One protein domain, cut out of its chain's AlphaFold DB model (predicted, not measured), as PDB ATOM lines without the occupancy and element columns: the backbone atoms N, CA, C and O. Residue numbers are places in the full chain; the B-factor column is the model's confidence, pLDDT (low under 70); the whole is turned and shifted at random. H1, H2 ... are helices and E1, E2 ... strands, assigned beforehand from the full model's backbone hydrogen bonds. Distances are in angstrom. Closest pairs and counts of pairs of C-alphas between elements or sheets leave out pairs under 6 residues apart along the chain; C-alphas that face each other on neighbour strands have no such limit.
ATOM      1  N   ILE A   4     239.075 228.460 187.552       94.56
ATOM      2  CA  ILE A   4     237.704 228.920 187.733       94.56
ATOM      3  C   ILE A   4     237.450 228.989 189.242       94.56
ATOM      4  O   ILE A   4     237.255 227.968 189.904       94.56
ATOM      5  N   LEU A   5     237.476 230.200 189.799       95.56
ATOM      6  CA  LEU A   5     237.189 230.413 191.218       95.56
ATOM      7  C   LEU A   5     235.692 230.486 191.489       95.56
ATOM      8  O   LEU A   5     235.256 230.054 192.551       95.56
ATOM      9  N   LYS A   6     234.919 231.033 190.548       95.19
ATOM     10  CA  LYS A   6     233.470 231.222 190.661       95.19
ATOM     11  C   LYS A   6     232.846 231.302 189.268       95.19
ATOM     12  O   LYS A   6     233.417 231.950 188.392       95.19
ATOM     13  N   LEU A   7     231.677 230.690 189.077       94.25
ATOM     14  CA  LEU A   7     230.886 230.865 187.854       94.25
ATOM     15  C   LEU A   7     230.077 232.175 187.886       94.25
ATOM     16  O   LEU A   7     229.737 232.657 188.973       94.25
ATOM     17  N   PRO A   8     229.754 232.755 186.721       94.62
ATOM     18  CA  PRO A   8     228.766 233.824 186.634       94.62
ATOM     19  C   PRO A   8     227.416 233.390 187.231       94.62
ATOM     20  O   PRO A   8     226.954 232.273 187.000       94.62
ATOM     21  N   ASP A   9     226.818 234.273 188.025       91.75
ATOM     22  CA  ASP A   9     225.488 234.161 188.634       91.75
ATOM     23  C   ASP A   9     224.804 235.545 188.574       91.75
ATOM     24  O   ASP A   9     224.900 236.229 187.558       91.75
ATOM     25  N   ASP A  10     224.178 236.012 189.660       91.94
ATOM     26  CA  ASP A  10     223.759 237.416 189.819       91.94
ATOM     27  C   ASP A  10     224.944 238.419 189.807       91.94
ATOM     28  O   ASP A  10     224.752 239.635 189.835       91.94
ATOM     29  N   SER A  11     226.179 237.915 189.780       96.06
ATOM     30  CA  SER A  11     227.430 238.647 189.599       96.06
ATOM     31  C   SER A  11     228.327 237.963 188.567       96.06
ATOM     32  O   SER A  11     228.189 236.769 188.290       96.06
ATOM     33  N   LYS A  12     229.316 238.695 188.047       97.25
ATOM     34  CA  LYS A  12     230.330 238.119 187.156       97.25
ATOM     35  C   LYS A  12     231.047 236.921 187.794       97.25
ATOM     36  O   LYS A  12     231.195 236.810 189.017       97.25
ATOM     37  N   GLY A  13     231.494 236.001 186.944       97.06
ATOM     38  CA  GLY A  13     232.381 234.909 187.329       97.06
ATOM     39  C   GLY A  13     233.784 235.414 187.658       97.06
ATOM     40  O   GLY A  13     234.136 236.556 187.368       97.06
ATOM     41  N   VAL A  14     234.614 234.554 188.244       97.75
ATOM     42  CA  VAL A  14     236.014 234.867 188.555       97.75
ATOM     43  C   VAL A  14     236.919 233.800 187.960       97.75
ATOM     44  O   VAL A  14     236.820 232.619 188.306       97.75
ATOM     45  N   LEU A  15     237.828 234.233 187.086       96.44
ATOM     46  CA  LEU A  15     238.753 233.367 186.363       96.44
ATOM     47  C   LEU A  15     240.191 233.849 186.552       96.44
ATOM     48  O   LEU A  15     240.509 234.987 186.227       96.44
ATOM     49  N   VAL A  16     241.077 232.986 187.041       95.94
ATOM     50  CA  VAL A  16     242.478 233.325 187.328       95.94
ATOM     51  C   VAL A  16     243.413 232.573 186.391       95.94
ATOM     52  O   VAL A  16     243.562 231.359 186.474       95.94
ATOM     53  N   PHE A  17     244.099 233.290 185.513       93.75
ATOM     54  CA  PHE A  17     245.142 232.734 184.650       93.75
ATOM     55  C   PHE A  17     246.462 232.658 185.402       93.75
ATOM     56  O   PHE A  17     246.683 233.420 186.330       93.75
ATOM     57  N   THR A  18     247.389 231.801 184.990       91.88
ATOM     58  CA  THR A  18     248.781 231.888 185.444       91.88
ATOM     59  C   THR A  18     249.639 232.589 184.399       91.88
ATOM     60  O   THR A  18     249.278 232.703 183.225       91.88
ATOM     61  N   THR A  19     250.847 232.997 184.790       88.81
ATOM     62  CA  THR A  19     251.835 233.519 183.835       88.81
ATOM     63  C   THR A  19     252.144 232.546 182.690       88.81
ATOM     64  O   THR A  19     252.543 232.998 181.626       88.81
ATOM     65  N   VAL A  20     251.956 231.231 182.878       84.62
ATOM     66  CA  VAL A  20     252.177 230.237 181.814       84.62
ATOM     67  C   VAL A  20     251.122 230.370 180.718       84.62
ATOM     68  O   VAL A  20     251.480 230.374 179.546       84.62
ATOM     69  N   GLU A  21     249.839 230.513 181.071       86.12
ATOM     70  CA  GLU A  21     248.795 230.776 180.071       86.12
ATOM     71  C   GLU A  21     248.967 232.151 179.441       86.12
ATOM     72  O   GLU A  21     248.823 232.302 178.232       86.12
ATOM     73  N   HIS A  22     249.286 233.155 180.254       87.38
ATOM     74  CA  HIS A  22     249.477 234.515 179.777       87.38
ATOM     75  C   HIS A  22     250.549 234.616 178.686       87.38
ATOM     76  O   HIS A  22     250.323 235.262 177.663       87.38
ATOM     77  N   ASP A  23     251.683 233.939 178.872       82.31
ATOM     78  CA  ASP A  23     252.754 233.918 177.878       82.31
ATOM     79  C   ASP A  23     252.265 233.272 176.552       82.31
ATOM     80  O   ASP A  23     252.683 233.691 175.475       82.31
ATOM     81  N   SER A  24     251.296 232.342 176.593       72.00
ATOM     82  CA  SER A  24     250.619 231.784 175.402       72.00
ATOM     83  C   SER A  24     249.582 232.727 174.760       72.00
ATOM     84  O   SER A  24     249.345 232.642 173.553       72.00
ATOM     85  N   VAL A  25     248.962 233.641 175.520       68.19
ATOM     86  CA  VAL A  25     247.946 234.598 175.017       68.19
ATOM     87  C   VAL A  25     248.545 235.582 174.010       68.19
ATOM     88  O   VAL A  25     247.886 235.944 173.036       68.19
ATOM     89  N   TYR A  26     249.785 236.029 174.220       63.03
ATOM     90  CA  TYR A  26     250.373 237.103 173.409       63.03
ATOM     91  C   TYR A  26     250.790 236.697 171.997       63.03
ATOM     92  O   TYR A  26     251.046 237.575 171.169       63.03
ATOM     93  N   HIS A  27     250.852 235.403 171.693       66.00
ATOM     94  CA  HIS A  27     251.315 234.957 170.384       66.00
ATOM     95  C   HIS A  27     250.215 235.034 169.301       66.00
ATOM     96  O   HIS A  27     250.519 235.506 168.201       66.00
ATOM     97  N   PRO A  28     248.935 234.696 169.572       75.25
ATOM     98  CA  PRO A  28     247.844 234.916 168.611       75.25
ATOM     99  C   PRO A  28     246.943 236.109 168.980       75.25
ATOM    100  O   PRO A  28     246.267 236.098 170.006       75.25
ATOM    101  N   LYS A  29     246.801 237.101 168.081       81.25
ATOM    102  CA  LYS A  29     245.843 238.228 168.242       81.25
ATOM    103  C   LYS A  29     244.410 237.771 168.560       81.25
ATOM    104  O   LYS A  29     243.692 238.457 169.279       81.25
ATOM    105  N   GLN A  30     244.015 236.610 168.039       83.81
ATOM    106  CA  GLN A  30     242.700 236.013 168.272       83.81
ATOM    107  C   GLN A  30     242.480 235.624 169.742       83.81
ATOM    108  O   GLN A  30     241.377 235.792 170.249       83.81
ATOM    109  N   HIS A  31     243.512 235.148 170.450       87.31
ATOM    110  CA  HIS A  31     243.392 234.781 171.865       87.31
ATOM    111  C   HIS A  31     243.137 236.007 172.737       87.31
ATOM    112  O   HIS A  31     242.297 235.954 173.626       87.31
ATOM    113  N   ARG A  32     243.796 237.131 172.431       88.94
ATOM    114  CA  ARG A  32     243.544 238.405 173.112       88.94
ATOM    115  C   ARG A  32     242.098 238.878 172.943       88.94
ATOM    116  O   ARG A  32     241.470 239.216 173.933       88.94
ATOM    117  N   GLN A  33     241.566 238.850 171.720       90.19
ATOM    118  CA  GLN A  33     240.174 239.238 171.451       90.19
ATOM    119  C   GLN A  33     239.169 238.335 172.175       90.19
ATOM    120  O   GLN A  33     238.176 238.819 172.708       90.19
ATOM    121  N   LEU A  34     239.432 237.023 172.215       90.38
ATOM    122  CA  LEU A  34     238.603 236.086 172.974       90.38
ATOM    123  C   LEU A  34     238.648 236.393 174.474       90.38
ATOM    124  O   LEU A  34     237.601 236.414 175.110       90.38
ATOM    125  N   LEU A  35     239.832 236.670 175.020       91.44
ATOM    126  CA  LEU A  35     239.996 237.025 176.427       91.44
ATOM    127  C   LEU A  35     239.259 238.326 176.775       91.44
ATOM    128  O   LEU A  35     238.536 238.370 177.761       91.44
ATOM    129  N   GLU A  36     239.383 239.357 175.934       92.88
ATOM    130  CA  GLU A  36     238.654 240.624 176.086       92.88
ATOM    131  C   GLU A  36     237.133 240.402 176.047       92.88
ATOM    132  O   GLU A  36     236.420 240.979 176.861       92.88
ATOM    133  N   SER A  37     236.638 239.507 175.182       93.88
ATOM    134  CA  SER A  37     235.205 239.181 175.113       93.88
ATOM    135  C   SER A  37     234.660 238.417 176.323       93.88
ATOM    136  O   SER A  37     233.451 238.355 176.492       93.88
ATOM    137  N   LEU A  38     235.515 237.820 177.162       94.94
ATOM    138  CA  LEU A  38     235.063 237.173 178.400       94.94
ATOM    139  C   LEU A  38     234.723 238.191 179.493       94.94
ATOM    140  O   LEU A  38     233.999 237.850 180.420       94.94
ATOM    141  N   LYS A  39     235.207 239.434 179.395       95.94
ATOM    142  CA  LYS A  39     235.024 240.453 180.444       95.94
ATOM    143  C   LYS A  39     233.568 240.890 180.642       95.94
ATOM    144  O   LYS A  39     233.253 241.514 181.656       95.94
ATOM    145  N   ASP A  40     232.695 240.552 179.697       94.88
ATOM    146  CA  ASP A  40     231.253 240.780 179.798       94.88
ATOM    147  C   ASP A  40     230.638 239.950 180.938       94.88
ATOM    148  O   ASP A  40     229.811 240.469 181.681       94.88
ATOM    149  N   ASP A  41     231.123 238.722 181.150       96.38
ATOM    150  CA  ASP A  41     230.590 237.785 182.149       96.38
ATOM    151  C   ASP A  41     231.598 237.442 183.261       96.38
ATOM    152  O   ASP A  41     231.232 236.839 184.270       96.38
ATOM    153  N   TRP A  42     232.873 237.811 183.104       97.56
ATOM    154  CA  TRP A  42     233.969 237.378 183.973       97.56
ATOM    155  C   TRP A  42     234.855 238.538 184.435       97.56
ATOM    156  O   TRP A  42     235.182 239.434 183.663       97.56
ATOM    157  N   ILE A  43     235.332 238.462 185.679       98.12
ATOM    158  CA  ILE A  43     236.476 239.231 186.178       98.12
ATOM    159  C   ILE A  43     237.733 238.368 186.039       98.12
ATOM    160  O   ILE A  43     237.767 237.216 186.491       98.12
ATOM    161  N   LEU A  44     238.771 238.914 185.407       97.81
ATOM    162  CA  LEU A  44     239.963 238.168 185.020       97.81
ATOM    163  C   LEU A  44     241.143 238.484 185.945       97.81
ATOM    164  O   LEU A  44     241.612 239.615 186.007       97.81
ATOM    165  N   GLY A  45     241.678 237.474 186.620       97.31
ATOM    166  CA  GLY A  45     242.873 237.580 187.454       97.31
ATOM    167  C   GLY A  45     244.116 236.996 186.790       97.31
ATOM    168  O   GLY A  45     244.022 236.098 185.949       97.31
ATOM    169  N   LEU A  46     245.295 237.446 187.224       95.69
ATOM    170  CA  LEU A  46     246.578 236.836 186.859       95.69
ATOM    171  C   LEU A  46     247.377 236.410 188.093       95.69
ATOM    172  O   LEU A  46     247.851 237.245 188.861       95.69
ATOM    173  N   HIS A  47     247.594 235.104 188.230       94.38
ATOM    174  CA  HIS A  47     248.480 234.493 189.207       94.38
ATOM    175  C   HIS A  47     249.946 234.478 188.760       94.38
ATOM    176  O   HIS A  47     250.310 233.942 187.702       94.38
ATOM    177  N   TYR A  48     250.817 234.996 189.624       91.19
ATOM    178  CA  TYR A  48     252.249 235.124 189.361       91.19
ATOM    179  C   TYR A  48     253.070 233.977 189.946       91.19
ATOM    180  O   TYR A  48     253.408 233.955 191.130       91.19
ATOM    181  N   ASN A  49     253.514 233.075 189.068       85.88
ATOM    182  CA  ASN A  49     254.421 231.975 189.422       85.88
ATOM    183  C   ASN A  49     255.880 232.421 189.670       85.88
ATOM    184  O   ASN A  49     256.727 231.605 190.023       85.88
ATOM    185  N   GLY A  50     256.196 233.697 189.454       84.69
ATOM    186  CA  GLY A  50     257.522 234.278 189.647       84.69
ATOM    187  C   GLY A  50     257.488 235.801 189.495       84.69
ATOM    188  O   GLY A  50     256.452 236.327 189.079       84.69
ATOM    189  N   PRO A  51     258.584 236.504 189.839       86.69
ATOM    190  CA  PRO A  51     258.610 237.962 189.831       86.69
ATOM    191  C   PRO A  51     258.386 238.523 188.426       86.69
ATOM    192  O   PRO A  51     258.896 237.979 187.438       86.69
ATOM    193  N   LYS A  52     257.635 239.618 188.329       90.75
ATOM    194  CA  LYS A  52     257.385 240.349 187.084       90.75
ATOM    195  C   LYS A  52     257.474 241.849 187.346       90.75
ATOM    196  O   LYS A  52     257.198 242.318 188.440       90.75
ATOM    197  N   LYS A  53     257.839 242.598 186.308       90.94
ATOM    198  CA  LYS A  53     257.926 244.059 186.397       90.94
ATOM    199  C   LYS A  53     256.539 244.693 186.444       90.94
ATOM    200  O   LYS A  53     256.217 245.376 187.398       90.94
ATOM    201  N   ASN A  54     255.701 244.387 185.454       93.81
ATOM    202  CA  ASN A  54     254.442 245.102 185.247       93.81
ATOM    203  C   ASN A  54     253.247 244.146 185.189       93.81
ATOM    204  O   ASN A  54     253.352 243.043 184.634       93.81
ATOM    205  N   HIS A  55     252.103 244.600 185.696       94.69
ATOM    206  CA  HIS A  55     250.819 243.929 185.530       94.69
ATOM    207  C   HIS A  55     250.184 244.227 184.160       94.69
ATOM    208  O   HIS A  55     250.076 245.393 183.782       94.69
ATOM    209  N   PRO A  56     249.770 243.216 183.375       93.69
ATOM    210  CA  PRO A  56     249.121 243.453 182.088       93.69
ATOM    211  C   PRO A  56     247.692 243.997 182.240       93.69
ATOM    212  O   PRO A  56     246.873 243.364 182.892       93.69
ATOM    213  N   GLU A  57     247.359 245.075 181.522       93.75
ATOM    214  CA  GLU A  57     246.041 245.752 181.556       93.75
ATOM    215  C   GLU A  57     244.834 244.871 181.183       93.75
ATOM    216  O   GLU A  57     243.686 245.242 181.412       93.75
ATOM    217  N   ILE A  58     245.069 243.722 180.545       93.94
ATOM    218  CA  ILE A  58     243.986 242.817 180.145       93.94
ATOM    219  C   ILE A  58     243.335 242.120 181.347       93.94
ATOM    220  O   ILE A  58     242.175 241.722 181.256       93.94
ATOM    221  N   TYR A  59     244.070 241.993 182.453       96.62
ATOM    222  CA  TYR A  59     243.578 241.419 183.697       96.62
ATOM    223  C   TYR A  59     243.126 242.528 184.642       96.62
ATOM    224  O   TYR A  59     243.701 243.613 184.681       96.62
ATOM    225  N   ASP A  60     242.077 242.236 185.395       97.94
ATOM    226  CA  ASP A  60     241.427 243.159 186.315       97.94
ATOM    227  C   ASP A  60     242.090 243.165 187.698       97.94
ATOM    228  O   ASP A  60     241.932 244.123 188.451       97.94
ATOM    229  N   PHE A  61     242.822 242.103 188.051       97.88
ATOM    230  CA  PHE A  61     243.521 241.991 189.332       97.88
ATOM    231  C   PHE A  61     244.735 241.054 189.279       97.88
ATOM    232  O   PHE A  61     244.831 240.136 188.456       97.88
ATOM    233  N   ALA A  62     245.664 241.256 190.210       96.62
ATOM    234  CA  ALA A  62     246.816 240.385 190.415       96.62
ATOM    235  C   ALA A  62     246.562 239.396 191.558       96.62
ATOM    236  O   ALA A  62     246.006 239.766 192.588       96.62
ATOM    237  N   VAL A  63     247.029 238.155 191.408       94.81
ATOM    238  CA  VAL A  63     246.991 237.120 192.454       94.81
ATOM    239  C   VAL A  63     248.413 236.706 192.783       94.81
ATOM    240  O   VAL A  63     249.094 236.065 191.975       94.81
ATOM    241  N   THR A  64     248.920 237.112 193.940       89.00
ATOM    242  CA  THR A  64     250.280 236.751 194.336       89.00
ATOM    243  C   THR A  64     250.556 237.057 195.803       89.00
ATOM    244  O   THR A  64     249.873 237.883 196.398       89.00
ATOM    245  N   GLY A  65     251.602 236.444 196.363       80.06
ATOM    246  CA  GLY A  65     252.210 236.942 197.596       80.06
ATOM    247  C   GLY A  65     252.826 238.330 197.385       80.06
ATOM    248  O   GLY A  65     253.255 238.664 196.277       80.06
ATOM    249  N   LEU A  66     252.885 239.134 198.446       75.31
ATOM    250  CA  LEU A  66     253.390 240.510 198.410       75.31
ATOM    251  C   LEU A  66     254.743 240.648 197.666       75.31
ATOM    252  O   LEU A  66     255.631 239.802 197.783       75.31
ATOM    253  N   ASN A  67     254.894 241.746 196.913       74.94
ATOM    254  CA  ASN A  67     256.117 242.180 196.206       74.94
ATOM    255  C   ASN A  67     256.580 241.338 194.999       74.94
ATOM    256  O   ASN A  67     257.721 241.465 194.556       74.94
ATOM    257  N   PHE A  68     255.713 240.510 194.413       82.31
ATOM    258  CA  PHE A  68     256.039 239.765 193.183       82.31
ATOM    259  C   PHE A  68     255.810 240.528 191.882       82.31
ATOM    260  O   PHE A  68     256.278 240.101 190.823       82.31
ATOM    261  N   VAL A  69     255.101 241.646 191.965       88.19
ATOM    262  CA  VAL A  69     254.878 242.559 190.853       88.19
ATOM    263  C   VAL A  69     255.361 243.929 191.300       88.19
ATOM    264  O   VAL A  69     254.874 244.434 192.307       88.19
ATOM    265  N   GLU A  70     256.344 244.490 190.593       89.50
ATOM    266  CA  GLU A  70     256.909 245.807 190.936       89.50
ATOM    267  C   GLU A  70     255.875 246.922 190.715       89.50
ATOM    268  O   GLU A  70     255.743 247.813 191.551       89.50
ATOM    269  N   ASP A  71     255.115 246.839 189.619       93.00
ATOM    270  CA  ASP A  71     254.060 247.783 189.263       93.00
ATOM    271  C   ASP A  71     252.753 247.063 188.903       93.00
ATOM    272  O   ASP A  71     252.653 246.337 187.906       93.00
ATOM    273  N   LEU A  72     251.726 247.278 189.726       94.00
ATOM    274  CA  LEU A  72     250.384 246.737 189.516       94.00
ATOM    275  C   LEU A  72     249.574 247.515 188.470       94.00
ATOM    276  O   LEU A  72     248.473 247.087 188.139       94.00
ATOM    277  N   ASN A  73     250.069 248.647 187.956       93.50
ATOM    278  CA  ASN A  73     249.333 249.522 187.038       93.50
ATOM    279  C   ASN A  73     247.938 249.906 187.571       93.50
ATOM    280  O   ASN A  73     246.965 250.000 186.826       93.50
ATOM    281  N   GLY A  74     247.825 250.090 188.890       92.88
ATOM    282  CA  GLY A  74     246.567 250.406 189.574       92.88
ATOM    283  C   GLY A  74     245.629 249.215 189.814       92.88
ATOM    284  O   GLY A  74     244.627 249.387 190.512       92.88
ATOM    285  N   ALA A  75     245.949 248.020 189.305       95.69
ATOM    286  CA  ALA A  75     245.150 246.827 189.552       95.69
ATOM    287  C   ALA A  75     245.172 246.446 191.049       95.69
ATOM    288  O   ALA A  75     246.223 246.519 191.695       95.69
ATOM    289  N   PRO A  76     244.030 246.043 191.633       96.06
ATOM    290  CA  PRO A  76     243.994 245.491 192.980       96.06
ATOM    291  C   PRO A  76     244.829 244.206 193.093       96.06
ATOM    292  O   PRO A  76     244.943 243.418 192.150       96.06
ATOM    293  N   LEU A  77     245.399 243.998 194.280       94.31
ATOM    294  CA  LEU A  77     246.134 242.792 194.645       94.31
ATOM    295  C   LEU A  77     245.252 241.894 195.511       94.31
ATOM    296  O   LEU A  77     244.735 242.338 196.529       94.31
ATOM    297  N   VAL A  78     245.161 240.627 195.127       95.06
ATOM    298  CA  VAL A  78     244.623 239.534 195.935       95.06
ATOM    299  C   VAL A  78     245.813 238.771 196.526       95.06
ATOM    300  O   VAL A  78     246.556 238.107 195.789       95.06
ATOM    301  N   ASN A  79     246.029 238.889 197.842       90.50
ATOM    302  CA  ASN A  79     247.226 238.377 198.526       90.50
ATOM    303  C   ASN A  79     247.071 236.904 198.932       90.50
ATOM    304  O   ASN A  79     247.081 236.539 200.113       90.50
ATOM    305  N   VAL A  80     246.962 236.033 197.931       89.38
ATOM    306  CA  VAL A  80     246.977 234.582 198.125       89.38
ATOM    307  C   VAL A  80     248.046 233.936 197.254       89.38
ATOM    308  O   VAL A  80     248.268 234.308 196.100       89.38
ATOM    309  N   ASP A  81     248.700 232.930 197.816       87.56
ATOM    310  CA  ASP A  81     249.604 232.044 197.103       87.56
ATOM    311  C   ASP A  81     249.262 230.589 197.425       87.56
ATOM    312  O   ASP A  81     248.612 230.276 198.423       87.56
ATOM    313  N   ALA A  82     249.707 229.681 196.560       88.94
ATOM    314  CA  ALA A  82     249.407 228.264 196.704       88.94
ATOM    315  C   ALA A  82     249.949 227.634 197.998       88.94
ATOM    316  O   ALA A  82     249.444 226.594 198.416       88.94
ATOM    317  N   VAL A 276     241.036 227.039 204.824       89.75
ATOM    318  CA  VAL A 276     239.822 227.594 205.452       89.75
ATOM    319  C   VAL A 276     239.943 229.097 205.696       89.75
ATOM    320  O   VAL A 276     239.035 229.845 205.359       89.75
ATOM    321  N   HIS A 277     241.054 229.549 206.276       89.06
ATOM    322  CA  HIS A 277     241.257 230.972 206.548       89.06
ATOM    323  C   HIS A 277     241.627 231.732 205.263       89.06
ATOM    324  O   HIS A 277     241.145 232.836 205.011       89.06
ATOM    325  N   SER A 278     242.450 231.122 204.408       92.31
ATOM    326  CA  SER A 278     242.915 231.748 203.169       92.31
ATOM    327  C   SER A 278     241.806 231.974 202.144       92.31
ATOM    328  O   SER A 278     241.875 232.946 201.395       92.31
ATOM    329  N   THR A 279     240.770 231.133 202.102       94.25
ATOM    330  CA  THR A 279     239.630 231.338 201.195       94.25
ATOM    331  C   THR A 279     238.713 232.467 201.652       94.25
ATOM    332  O   THR A 279     238.172 233.177 200.808       94.25
ATOM    333  N   GLU A 280     238.580 232.707 202.957       93.62
ATOM    334  CA  GLU A 280     237.844 233.869 203.469       93.62
ATOM    335  C   GLU A 280     238.582 235.181 203.168       93.62
ATOM    336  O   GLU A 280     237.964 236.136 202.695       93.62
ATOM    337  N   ASN A 281     239.912 235.205 203.318       92.44
ATOM    338  CA  ASN A 281     240.725 236.350 202.893       92.44
ATOM    339  C   ASN A 281     240.644 236.570 201.375       92.44
ATOM    340  O   ASN A 281     240.449 237.695 200.924       92.44
ATOM    341  N   LEU A 282     240.692 235.492 200.583       95.12
ATOM    342  CA  LEU A 282     240.499 235.551 199.134       95.12
ATOM    343  C   LEU A 282     239.140 236.169 198.765       95.12
ATOM    344  O   LEU A 282     239.086 237.033 197.892       95.12
ATOM    345  N   LYS A 283     238.042 235.780 199.427       96.19
ATOM    346  CA  LYS A 283     236.728 236.410 199.205       96.19
ATOM    347  C   LYS A 283     236.729 237.886 199.581       96.19
ATOM    348  O   LYS A 283     236.133 238.688 198.867       96.19
ATOM    349  N   ALA A 284     237.361 238.249 200.696       96.06
ATOM    350  CA  ALA A 284     237.448 239.638 201.132       96.06
ATOM    351  C   ALA A 284     238.199 240.505 200.109       96.06
ATOM    352  O   ALA A 284     237.688 241.557 199.722       96.06
ATOM    353  N   ASP A 285     239.339 240.023 199.612       96.50
ATOM    354  CA  ASP A 285     240.116 240.694 198.570       96.50
ATOM    355  C   ASP A 285     239.316 240.797 197.263       96.50
ATOM    356  O   ASP A 285     239.240 241.866 196.661       96.50
ATOM    357  N   LEU A 286     238.642 239.719 196.841       97.81
ATOM    358  CA  LEU A 286     237.789 239.740 195.649       97.81
ATOM    359  C   LEU A 286     236.615 240.713 195.799       97.81
ATOM    360  O   LEU A 286     236.298 241.426 194.853       97.81
ATOM    361  N   ARG A 287     236.007 240.828 196.981       97.50
ATOM    362  CA  ARG A 287     234.969 241.837 197.231       97.50
ATOM    363  C   ARG A 287     235.508 243.256 197.009       97.50
ATOM    364  O   ARG A 287     234.789 244.097 196.472       97.50
ATOM    365  N   ASP A 288     236.766 243.522 197.371       97.50
ATOM    366  CA  ASP A 288     237.420 244.801 197.065       97.50
ATOM    367  C   ASP A 288     237.653 244.992 195.560       97.50
ATOM    368  O   ASP A 288     237.408 246.085 195.047       97.50
ATOM    369  N   VAL A 289     238.063 243.938 194.842       98.06
ATOM    370  CA  VAL A 289     238.201 243.959 193.374       98.06
ATOM    371  C   VAL A 289     236.879 244.370 192.722       98.06
ATOM    372  O   VAL A 289     236.841 245.362 191.998       98.06
ATOM    373  N   PHE A 290     235.786 243.668 193.025       98.00
ATOM    374  CA  PHE A 290     234.463 243.951 192.456       98.00
ATOM    375  C   PHE A 290     233.994 245.372 192.779       98.00
ATOM    376  O   PHE A 290     233.555 246.101 191.892       98.00
ATOM    377  N   ARG A 291     234.191 245.821 194.025       97.75
ATOM    378  CA  ARG A 291     233.875 247.191 194.450       97.75
ATOM    379  C   ARG A 291     234.632 248.251 193.643       97.75
ATOM    380  O   ARG A 291     234.063 249.292 193.339       97.75
ATOM    381  N   ARG A 292     235.911 248.027 193.321       97.19
ATOM    382  CA  ARG A 292     236.714 248.970 192.516       97.19
ATOM    383  C   ARG A 292     236.298 249.007 191.050       97.19
ATOM    384  O   ARG A 292     236.508 250.028 190.403       97.19
ATOM    385  N   LEU A 293     235.743 247.908 190.549       96.50
ATOM    386  CA  LEU A 293     235.245 247.786 189.180       96.50
ATOM    387  C   LEU A 293     233.785 248.240 189.032       96.50
ATOM    388  O   LEU A 293     233.288 248.249 187.914       96.50
ATOM    389  N   ASP A 294     233.132 248.645 190.128       97.19
ATOM    390  CA  ASP A 294     231.700 248.980 190.176       97.19
ATOM    391  C   ASP A 294     230.799 247.807 189.735       97.19
ATOM    392  O   ASP A 294     229.778 247.982 189.077       97.19
ATOM    393  N   GLU A 295     231.195 246.585 190.105       97.50
ATOM    394  CA  GLU A 295     230.496 245.342 189.766       97.50
ATOM    395  C   GLU A 295     229.821 244.737 191.014       97.50
ATOM    396  O   GLU A 295     230.388 244.784 192.115       97.50
ATOM    397  N   PRO A 296     228.621 244.135 190.889       97.44
ATOM    398  CA  PRO A 296     227.963 243.461 192.004       97.44
ATOM    399  C   PRO A 296     228.748 242.216 192.428       97.44
ATOM    400  O   PRO A 296     229.265 241.491 191.584       97.44
ATOM    401  N   PHE A 297     228.799 241.930 193.730       97.06
ATOM    402  CA  PHE A 297     229.505 240.769 194.283       97.06
ATOM    403  C   PHE A 297     228.536 239.802 194.975       97.06
ATOM    404  O   PHE A 297     227.754 240.215 195.833       97.06
ATOM    405  N   SER A 298     228.629 238.514 194.635       95.94
ATOM    406  CA  SER A 298     227.912 237.405 195.278       95.94
ATOM    407  C   SER A 298     228.900 236.518 196.038       95.94
ATOM    408  O   SER A 298     229.905 236.085 195.478       95.94
ATOM    409  N   ASP A 299     228.593 236.207 197.299       93.19
ATOM    410  CA  ASP A 299     229.379 235.280 198.134       93.19
ATOM    411  C   ASP A 299     229.135 233.790 197.789       93.19
ATOM    412  O   ASP A 299     229.709 232.896 198.419       93.19
ATOM    413  N   ASN A 300     228.297 233.501 196.788       91.25
ATOM    414  CA  ASN A 300     227.899 232.146 196.406       91.25
ATOM    415  C   ASN A 300     228.733 231.583 195.241       91.25
ATOM    416  O   ASN A 300     229.354 232.315 194.473       91.25
ATOM    417  N   GLY A 301     228.711 230.253 195.086       88.62
ATOM    418  CA  GLY A 301     229.199 229.584 193.871       88.62
ATOM    419  C   GLY A 301     230.722 229.531 193.703       88.62
ATOM    420  O   GLY A 301     231.201 229.413 192.576       88.62
ATOM    421  N   PHE A 302     231.484 229.630 194.796       93.50
ATOM    422  CA  PHE A 302     232.942 229.502 194.766       93.50
ATOM    423  C   PHE A 302     233.420 228.041 194.774       93.50
ATOM    424  O   PHE A 302     232.888 227.212 195.513       93.50
ATOM    425  N   PHE A 303     234.495 227.759 194.033       93.81
ATOM    426  CA  PHE A 303     235.156 226.450 193.952       93.81
ATOM    427  C   PHE A 303     236.537 226.495 194.606       93.81
ATOM    428  O   PHE A 303     237.537 226.801 193.952       93.81
ATOM    429  N   PHE A 304     236.620 226.150 195.891       92.62
ATOM    430  CA  PHE A 304     237.885 226.190 196.640       92.62
ATOM    431  C   PHE A 304     238.593 224.850 196.795       92.62
ATOM    432  O   PHE A 304     239.714 224.811 197.311       92.62
ATOM    433  N   ASP A 305     237.980 223.763 196.338       90.81
ATOM    434  CA  ASP A 305     238.619 222.457 196.392       90.81
ATOM    435  C   ASP A 305     239.936 222.497 195.623       90.81
ATOM    436  O   ASP A 305     240.024 223.031 194.519       90.81
ATOM    437  N   ASN A 306     240.991 221.951 196.224       90.12
ATOM    438  CA  ASN A 306     242.280 221.729 195.566       90.12
ATOM    439  C   ASN A 306     242.977 223.001 195.059       90.12
ATOM    440  O   ASN A 306     243.779 222.957 194.114       90.12
ATOM    441  N   LEU A 307     242.686 224.146 195.685       92.56
ATOM    442  CA  LEU A 307     243.180 225.439 195.226       92.56
ATOM    443  C   LEU A 307     244.707 225.578 195.331       92.56
ATOM    444  O   LEU A 307     245.315 226.244 194.494       92.56
ATOM    445  N   ASP A 308     245.343 224.859 196.261       91.81
ATOM    446  CA  ASP A 308     246.802 224.713 196.371       91.81
ATOM    447  C   ASP A 308     247.469 224.173 195.095       91.81
ATOM    448  O   ASP A 308     248.646 224.432 194.810       91.81
ATOM    449  N   ILE A 309     246.729 223.411 194.292       89.31
ATOM    450  CA  ILE A 309     247.188 222.931 192.991       89.31
ATOM    451  C   ILE A 309     246.651 223.803 191.860       89.31
ATOM    452  O   ILE A 309     247.403 224.107 190.930       89.31
ATOM    453  N   ARG A 310     245.366 224.163 191.908       91.56
ATOM    454  CA  ARG A 310     244.651 224.807 190.797       91.56
ATOM    455  C   ARG A 310     245.123 226.243 190.542       91.56
ATOM    456  O   ARG A 310     245.396 226.569 189.389       91.56
ATOM    457  N   ILE A 311     245.322 227.067 191.578       91.56
ATOM    458  CA  ILE A 311     245.595 228.510 191.405       91.56
ATOM    459  C   ILE A 311     246.989 228.815 190.833       91.56
ATOM    460  O   ILE A 311     247.161 229.754 190.063       91.56
ATOM    461  N   ALA A 312     247.984 227.986 191.165       88.62
ATOM    462  CA  ALA A 312     249.376 228.116 190.720       88.62
ATOM    463  C   ALA A 312     249.775 227.001 189.740       88.62
ATOM    464  O   ALA A 312     250.924 226.546 189.687       88.62
ATOM    465  N   ARG A 313     248.803 226.483 188.986       86.00
ATOM    466  CA  ARG A 313     248.984 225.315 188.127       86.00
ATOM    467  C   ARG A 313     249.989 225.603 187.006       86.00
ATOM    468  O   ARG A 313     249.755 226.427 186.135       86.00
ATOM    469  N   HIS A 314     251.074 224.831 186.947       76.19
ATOM    470  CA  HIS A 314     252.058 224.898 185.849       76.19
ATOM    471  C   HIS A 314     251.690 224.038 184.622       76.19
ATOM    472  O   HIS A 314     252.493 223.873 183.702       76.19
ATOM    473  N   HIS A 315     250.504 223.432 184.628       72.50
ATOM    474  CA  HIS A 315     249.988 222.595 183.547       72.50
ATOM    475  C   HIS A 315     249.315 223.479 182.500       72.50
ATOM    476  O   HIS A 315     248.150 223.838 182.654       72.50
ATOM    477  N   GLY A 316     250.054 223.872 181.466       66.38
ATOM    478  CA  GLY A 316     249.494 224.637 180.353       66.38
ATOM    479  C   GLY A 316     248.901 223.725 179.277       66.38
ATOM    480  O   GLY A 316     249.384 222.611 179.063       66.38
ATOM    481  N   MET A 317     247.885 224.236 178.584       72.19
ATOM    482  CA  MET A 317     247.200 223.584 177.458       72.19
ATOM    483  C   MET A 317     248.135 223.286 176.272       72.19
ATOM    484  O   MET A 317     248.039 222.241 175.643       72.19
ATOM    485  N   GLU A 318     249.120 224.151 176.024       68.06
ATOM    486  CA  GLU A 318     250.047 224.038 174.885       68.06
ATOM    487  C   GLU A 318     251.471 223.637 175.309       68.06
ATOM    488  O   GLU A 318     252.450 223.867 174.602       68.06
ATOM    489  N   THR A 319     251.625 223.035 176.493       65.25
ATOM    490  CA  THR A 319     252.950 222.638 176.988       65.25
ATOM    491  C   THR A 319     253.350 221.254 176.478       65.25
ATOM    492  O   THR A 319     252.529 220.347 176.368       65.25
ATOM    493  N   ALA A 320     254.645 221.034 176.229       60.03
ATOM    494  CA  ALA A 320     255.186 219.715 175.869       60.03
ATOM    495  C   ALA A 320     255.206 218.707 177.049       60.03
ATOM    496  O   ALA A 320     255.880 217.680 176.992       60.03
ATOM    497  N   ASN A 321     254.523 219.015 178.155       66.06
ATOM    498  CA  ASN A 321     254.477 218.192 179.357       66.06
ATOM    499  C   ASN A 321     253.426 217.077 179.202       66.06
ATOM    500  O   ASN A 321     252.360 217.308 178.643       66.06
ATOM    501  N   LYS A 322     253.699 215.893 179.767       65.19
ATOM    502  CA  LYS A 322     252.735 214.786 179.917       65.19
ATOM    503  C   LYS A 322     251.472 215.191 180.697       65.19
ATOM    504  O   LYS A 322     250.432 214.581 180.532       65.19
ATOM    505  N   ASN A 323     251.564 216.228 181.527       66.38
ATOM    506  CA  ASN A 323     250.461 216.765 182.326       66.38
ATOM    507  C   ASN A 323     249.805 217.976 181.643       66.38
ATOM    508  O   ASN A 323     249.622 219.010 182.284       66.38
ATOM    509  N   ARG A 324     249.574 217.911 180.332       75.62
ATOM    510  CA  ARG A 324     248.823 218.937 179.598       75.62
ATOM    511  C   ARG A 324     247.361 218.525 179.503       75.62
ATOM    512  O   ARG A 324     247.054 217.339 179.530       75.62
ATOM    513  N   PHE A 325     246.491 219.506 179.331       77.06
ATOM    514  CA  PHE A 325     245.118 219.248 178.919       77.06
ATOM    515  C   PHE A 325     245.098 218.962 177.418       77.06
ATOM    516  O   PHE A 325     245.839 219.594 176.662       77.06
ATOM    517  N   GLU A 326     244.270 218.017 176.979       81.19
ATOM    518  CA  GLU A 326     244.116 217.656 175.561       81.19
ATOM    519  C   GLU A 326     243.193 218.646 174.836       81.19
ATOM    520  O   GLU A 326     242.178 218.296 174.247       81.19
ATOM    521  N   CYS A 327     243.524 219.927 174.956       81.12
ATOM    522  CA  CYS A 327     242.599 221.023 174.745       81.12
ATOM    523  C   CYS A 327     243.411 222.271 174.374       81.12
ATOM    524  O   CYS A 327     244.381 222.589 175.064       81.12
ATOM    525  N   SER A 328     243.067 222.968 173.284       83.94
ATOM    526  CA  SER A 328     243.778 224.198 172.897       83.94
ATOM    527  C   SER A 328     243.309 225.392 173.723       83.94
ATOM    528  O   SER A 328     242.148 225.460 174.134       83.94
ATOM    529  N   PHE A 329     244.193 226.376 173.920       84.44
ATOM    530  CA  PHE A 329     243.869 227.562 174.715       84.44
ATOM    531  C   PHE A 329     242.657 228.322 174.159       84.44
ATOM    532  O   PHE A 329     241.721 228.630 174.892       84.44
ATOM    533  N   GLY A 330     242.624 228.559 172.846       86.31
ATOM    534  CA  GLY A 330     241.498 229.230 172.198       86.31
ATOM    535  C   GLY A 330     240.178 228.451 172.276       86.31
ATOM    536  O   GLY A 330     239.126 229.075 172.387       86.31
ATOM    537  N   ALA A 331     240.208 227.114 172.231       85.69
ATOM    538  CA  ALA A 331     238.998 226.304 172.379       85.69
ATOM    539  C   ALA A 331     238.448 226.371 173.812       85.69
ATOM    540  O   ALA A 331     237.252 226.587 173.985       85.69
ATOM    541  N   PHE A 332     239.321 226.324 174.822       87.31
ATOM    542  CA  PHE A 332     238.924 226.552 176.210       87.31
ATOM    543  C   PHE A 332     238.275 227.929 176.416       87.31
ATOM    544  O   PHE A 332     237.191 228.015 176.987       87.31
ATOM    545  N   LEU A 333     238.876 229.005 175.889       88.88
ATOM    546  CA  LEU A 333     238.288 230.350 175.994       88.88
ATOM    547  C   LEU A 333     236.910 230.450 175.332       88.88
ATOM    548  O   LEU A 333     236.025 231.119 175.857       88.88
ATOM    549  N   LYS A 334     236.715 229.801 174.177       88.69
ATOM    550  CA  LYS A 334     235.405 229.767 173.511       88.69
ATOM    551  C   LYS A 334     234.362 229.061 174.370       88.69
ATOM    552  O   LYS A 334     233.235 229.537 174.434       88.69
ATOM    553  N   GLN A 335     234.746 227.979 175.039       86.56
ATOM    554  CA  GLN A 335     233.835 227.221 175.886       86.56
ATOM    555  C   GLN A 335     233.386 228.011 177.115       86.56
ATOM    556  O   GLN A 335     232.219 227.957 177.484       86.56
ATOM    557  N   LEU A 336     234.276 228.807 177.707       89.62
ATOM    558  CA  LEU A 336     233.937 229.668 178.845       89.62
ATOM    559  C   LEU A 336     232.890 230.750 178.527       89.62
ATOM    560  O   LEU A 336     232.340 231.340 179.451       89.62
ATOM    561  N   ARG A 337     232.593 231.004 177.245       88.25
ATOM    562  CA  ARG A 337     231.488 231.885 176.825       88.25
ATOM    563  C   ARG A 337     230.121 231.198 176.875       88.25
ATOM    564  O   ARG A 337     229.105 231.879 176.855       88.25
ATOM    565  N   ALA A 338     230.087 229.867 176.898       86.62
ATOM    566  CA  ALA A 338     228.869 229.075 177.009       86.62
ATOM    567  C   ALA A 338     228.637 228.689 178.480       86.62
ATOM    568  O   ALA A 338     228.700 227.516 178.850       86.62
ATOM    569  N   THR A 339     228.419 229.691 179.336       80.88
ATOM    570  CA  THR A 339     228.364 229.527 180.800       80.88
ATOM    571  C   THR A 339     227.353 228.468 181.252       80.88
ATOM    572  O   THR A 339     227.667 227.675 182.138       80.88
ATOM    573  N   ASP A 340     226.190 228.387 180.599       83.56
ATOM    574  CA  ASP A 340     225.159 227.388 180.911       83.56
ATOM    575  C   ASP A 340     225.642 225.948 180.684       83.56
ATOM    576  O   ASP A 340     225.297 225.047 181.448       83.56
ATOM    577  N   GLU A 341     226.460 225.714 179.656       81.56
ATOM    578  CA  GLU A 341     227.050 224.398 179.387       81.56
ATOM    579  C   GLU A 341     228.142 224.075 180.405       81.56
ATOM    580  O   GLU A 341     228.214 222.960 180.917       81.56
ATOM    581  N   VAL A 342     228.970 225.066 180.741       82.12
ATOM    582  CA  VAL A 342     230.025 224.925 181.750       82.12
ATOM    583  C   VAL A 342     229.425 224.573 183.117       82.12
ATOM    584  O   VAL A 342     229.912 223.661 183.784       82.12
ATOM    585  N   ALA A 343     228.324 225.222 183.507       83.62
ATOM    586  CA  ALA A 343     227.625 224.952 184.761       83.62
ATOM    587  C   ALA A 343     227.053 223.525 184.853       83.62
ATOM    588  O   ALA A 343     226.946 222.980 185.948       83.62
ATOM    589  N   GLN A 344     226.700 222.903 183.722       78.69
ATOM    590  CA  GLN A 344     226.185 221.527 183.686       78.69
ATOM    591  C   GLN A 344     227.280 220.469 183.863       78.69
ATOM    592  O   GLN A 344     226.989 219.351 184.285       78.69
ATOM    593  N   VAL A 345     228.517 220.819 183.512       75.94
ATOM    594  CA  VAL A 345     229.666 219.906 183.469       75.94
ATOM    595  C   VAL A 345     230.468 219.949 184.770       75.94
ATOM    596  O   VAL A 345     230.986 218.924 185.218       75.94
ATOM    597  N   ILE A 346     230.541 221.117 185.416       79.94
ATOM    598  CA  ILE A 346     231.273 221.273 186.673       79.94
ATOM    599  C   ILE A 346     230.542 220.518 187.782       79.94
ATOM    600  O   ILE A 346     229.529 220.961 188.321       79.94
ATOM    601  N   THR A 347     231.081 219.355 188.129       64.69
ATOM    602  CA  THR A 347     230.553 218.500 189.200       64.69
ATOM    603  C   THR A 347     231.652 217.974 190.120       64.69
ATOM    604  O   THR A 347     231.345 217.283 191.094       64.69
ATOM    605  N   SER A 348     232.921 218.275 189.830       67.69
ATOM    606  CA  SER A 348     234.075 217.739 190.549       67.69
ATOM    607  C   SER A 348     234.851 218.779 191.362       67.69
ATOM    608  O   SER A 348     234.640 219.987 191.274       67.69
ATOM    609  N   GLU A 349     235.815 218.264 192.123       79.19
ATOM    610  CA  GLU A 349     236.824 219.030 192.858       79.19
ATOM    611  C   GLU A 349     237.809 219.806 191.947       79.19
ATOM    612  O   GLU A 349     238.650 220.560 192.443       79.19
ATOM    613  N   ASP A 350     237.772 219.591 190.624       86.38
ATOM    614  CA  ASP A 350     238.628 220.246 189.623       86.38
ATOM    615  C   ASP A 350     237.788 220.652 188.391       86.38
ATOM    616  O   ASP A 350     237.825 219.982 187.353       86.38
ATOM    617  N   PRO A 351     237.016 221.752 188.496       87.12
ATOM    618  CA  PRO A 351     236.159 222.270 187.428       87.12
ATOM    619  C   PRO A 351     236.861 222.391 186.073       87.12
ATOM    620  O   PRO A 351     236.260 222.185 185.021       87.12
ATOM    621  N   GLU A 352     238.149 222.728 186.081       87.81
ATOM    622  CA  GLU A 352     238.932 222.920 184.868       87.81
ATOM    623  C   GLU A 352     239.154 221.606 184.110       87.81
ATOM    624  O   GLU A 352     239.128 221.598 182.880       87.81
ATOM    625  N   VAL A 353     239.359 220.500 184.835       83.69
ATOM    626  CA  VAL A 353     239.459 219.157 184.247       83.69
ATOM    627  C   VAL A 353     238.122 218.737 183.654       83.69
ATOM    628  O   VAL A 353     238.116 218.247 182.529       83.69
ATOM    629  N   ASP A 354     237.006 218.965 184.352       84.12
ATOM    630  CA  ASP A 354     235.677 218.609 183.838       84.12
ATOM    631  C   ASP A 354     235.387 219.338 182.518       84.12
ATOM    632  O   ASP A 354     235.049 218.711 181.512       84.12
ATOM    633  N   VAL A 355     235.619 220.657 182.489       84.19
ATOM    634  CA  VAL A 355     235.461 221.487 181.284       84.19
ATOM    635  C   VAL A 355     236.385 221.008 180.162       84.19
ATOM    636  O   VAL A 355     235.978 220.962 179.003       84.19
ATOM    637  N   ALA A 356     237.627 220.630 180.475       81.31
ATOM    638  CA  ALA A 356     238.570 220.142 179.475       81.31
ATOM    639  C   ALA A 356     238.224 218.745 178.935       81.31
ATOM    640  O   ALA A 356     238.445 218.483 177.759       81.31
ATOM    641  N   GLU A 357     237.731 217.826 179.762       78.81
ATOM    642  CA  GLU A 357     237.483 216.439 179.354       78.81
ATOM    643  C   GLU A 357     236.124 216.270 178.670       78.81
ATOM    644  O   GLU A 357     236.037 215.668 177.596       78.81
ATOM    645  N   GLU A 358     235.054 216.793 179.270       75.31
ATOM    646  CA  GLU A 358     233.692 216.524 178.805       75.31
ATOM    647  C   GLU A 358     233.386 217.229 177.480       75.31
ATOM    648  O   GLU A 358     232.670 216.694 176.632       75.31
ATOM    649  N   LEU A 359     233.970 218.406 177.262       63.91
ATOM    650  CA  LEU A 359     233.644 219.236 176.103       63.91
ATOM    651  C   LEU A 359     234.553 218.915 174.911       63.91
ATOM    652  O   LEU A 359     234.090 218.942 173.770       63.91
ATOM    653  N   PHE A 360     235.793 218.465 175.150       62.91
ATOM    654  CA  PHE A 360     236.671 217.997 174.070       62.91
ATOM    655  C   PHE A 360     236.369 216.565 173.620       62.91
ATOM    656  O   PHE A 360     236.490 216.258 172.429       62.91
ATOM    657  N   GLY A 361     235.897 215.706 174.533       62.72
ATOM    658  CA  GLY A 361     235.383 214.383 174.175       62.72
ATOM    659  C   GLY A 361     234.230 214.462 173.165       62.72
ATOM    660  O   GLY A 361     234.197 213.679 172.218       62.72
ATOM    661  N   ARG A 362     233.344 215.461 173.307       56.91
ATOM    662  CA  ARG A 362     232.217 215.712 172.389       56.91
ATOM    663  C   ARG A 362     232.657 216.258 171.025       56.91
ATOM    664  O   ARG A 362     232.076 215.901 170.006       56.91
ATOM    665  N   THR A 363     233.693 217.095 170.962       52.84
ATOM    666  CA  THR A 363     234.195 217.606 169.669       52.84
ATOM    667  C   THR A 363     234.912 216.547 168.834       52.84
ATOM    668  O   THR A 363     234.841 216.613 167.610       52.84
ATOM    669  N   ASN A 364     235.554 215.559 169.465       54.00
ATOM    670  CA  ASN A 364     236.164 214.442 168.736       54.00
ATOM    671  C   ASN A 364     235.113 213.435 168.247       54.00
ATOM    672  O   ASN A 364     235.260 212.915 167.148       54.00
ATOM    673  N   SER A 365     234.020 213.214 168.990       48.91
ATOM    674  CA  SER A 365     232.937 212.334 168.525       48.91
ATOM    675  C   SER A 365     232.156 212.926 167.348       48.91
ATOM    676  O   SER A 365     231.787 212.198 166.439       48.91
ATOM    677  N   ILE A 366     231.962 214.250 167.303       49.94
ATOM    678  CA  ILE A 366     231.277 214.920 166.178       49.94
ATOM    679  C   ILE A 366     232.135 214.914 164.897       49.94
ATOM    680  O   ILE A 366     231.597 214.955 163.793       49.94
ATOM    681  N   ALA A 367     233.466 214.842 165.017       45.34
ATOM    682  CA  ALA A 367     234.358 214.696 163.864       45.34
ATOM    683  C   ALA A 367     234.385 213.261 163.291       45.34
ATOM    684  O   ALA A 367     234.723 213.105 162.119       45.34
TER     685      ALA A 367
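This is residues 4 to 82 and 276 to 367 of the 421 residues of an uncharacterized protein of Halobacterium jilantaiense (UniProt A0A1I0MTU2). A four-stranded sheet, E1, E2, E3 and E5, runs through the middle, with the long helix H3 slantwise over one face; beyond its other side H2, H5, H7 and H6 form a loose group, each touching the next. E4 and E6 make a small separate pair of strands at one end of the domain, and residues 362 to 367 of H7 stick out at the other. The printed part has 171 residues, in the order E1 E2 H1 H2 E3 E4 E5 E6 H3 H4 H5 H6 H7. The sheet E1 E2 E3 E5 is mixed, E4 and E6 are parallel, and the class is mixed, helices and strands. The whole is compact, with a radius of gyration of the C-alphas of 15.4 A, and spans 46 by 33 by 29 A.

E1, residues 4 to 6, begins at C-alpha 4 (237.704, 228.920, 187.733). E2 is residues 13 to 18, 16.8 A long, H1 19 to 25, H2 29 to 38, 14.8 A, and E3 42 to 47, 15.7 A. E4 is residues 52 to 54, E5 61 to 63 and E6 69 to 71. H3, residues 276 to 293, 26.3 A, begins at C-alpha 276 (239.822, 227.594, 205.452). H4 is residues 307 to 310, H5 329 to 335 and H6 339 to 345. H7, residues 351 to 367, 24.8 A, ends at C-alpha 367 (234.358, 214.696, 163.864).

The sheet is strongly twisted, only just, with C-alphas up to 4.3 A off its plane. E1 and E2 are an antiparallel hairpin, N 5 to O 14 at 2.9 A. E2, H1 H2 and E3 form a strand-helix-strand unit, parallel neighbour strands joined through helices, with a right-handed crossover; N 47 to O 17 is 2.7 A. E5 is parallel to E3, N 63 to O 46 at 2.8 A. E4 and E6 are parallel, N 71 to O 53 at 2.9 A. H3 and the sheet make two layers, a helix on one face, at a height of 9.5 A over the sheet; the closest C-alphas of H3 and E5 are those of Val 289 and Phe 61, 7.0 A. H1, H2, H4 and, only just, with 5 pairs of C-alphas within 10 A, H7 are on the sheet but only graze it. H2 and H5 touch, His 31 and Gly 330 having the closest C-alphas, 5.9 A. H6 touches residues 351 to 358 of H7, about perpendicular at 87 degrees; their closest C-alphas are those of Val 345 and Asp 354, 6.2 A. H5 and H7 only just touch, with 3 pairs of C-alphas within 8 A, the closest those of Phe 332 and Ala 356, 7.2 A. Every O i to N i+4 pair is within hydrogen-bond range in H2, H5 and H6, but 2 of 3 in H1, 13 of 14 in H3 and 10 of 13 in H7; H4 is too short for one.

The C-alphas of Asn 67 and Ala 367, the two farthest apart, are 47.7 A apart. Residues 83 to 275 are not printed, and C-alphas 82 and 276 are 13.0 A apart across the cut. The links H3 to H4 and H4 to H5 are long. Mean pLDDT of the printed part is 86.3; 21 residues are under 70, among them 318 to 323 and 359 to 367.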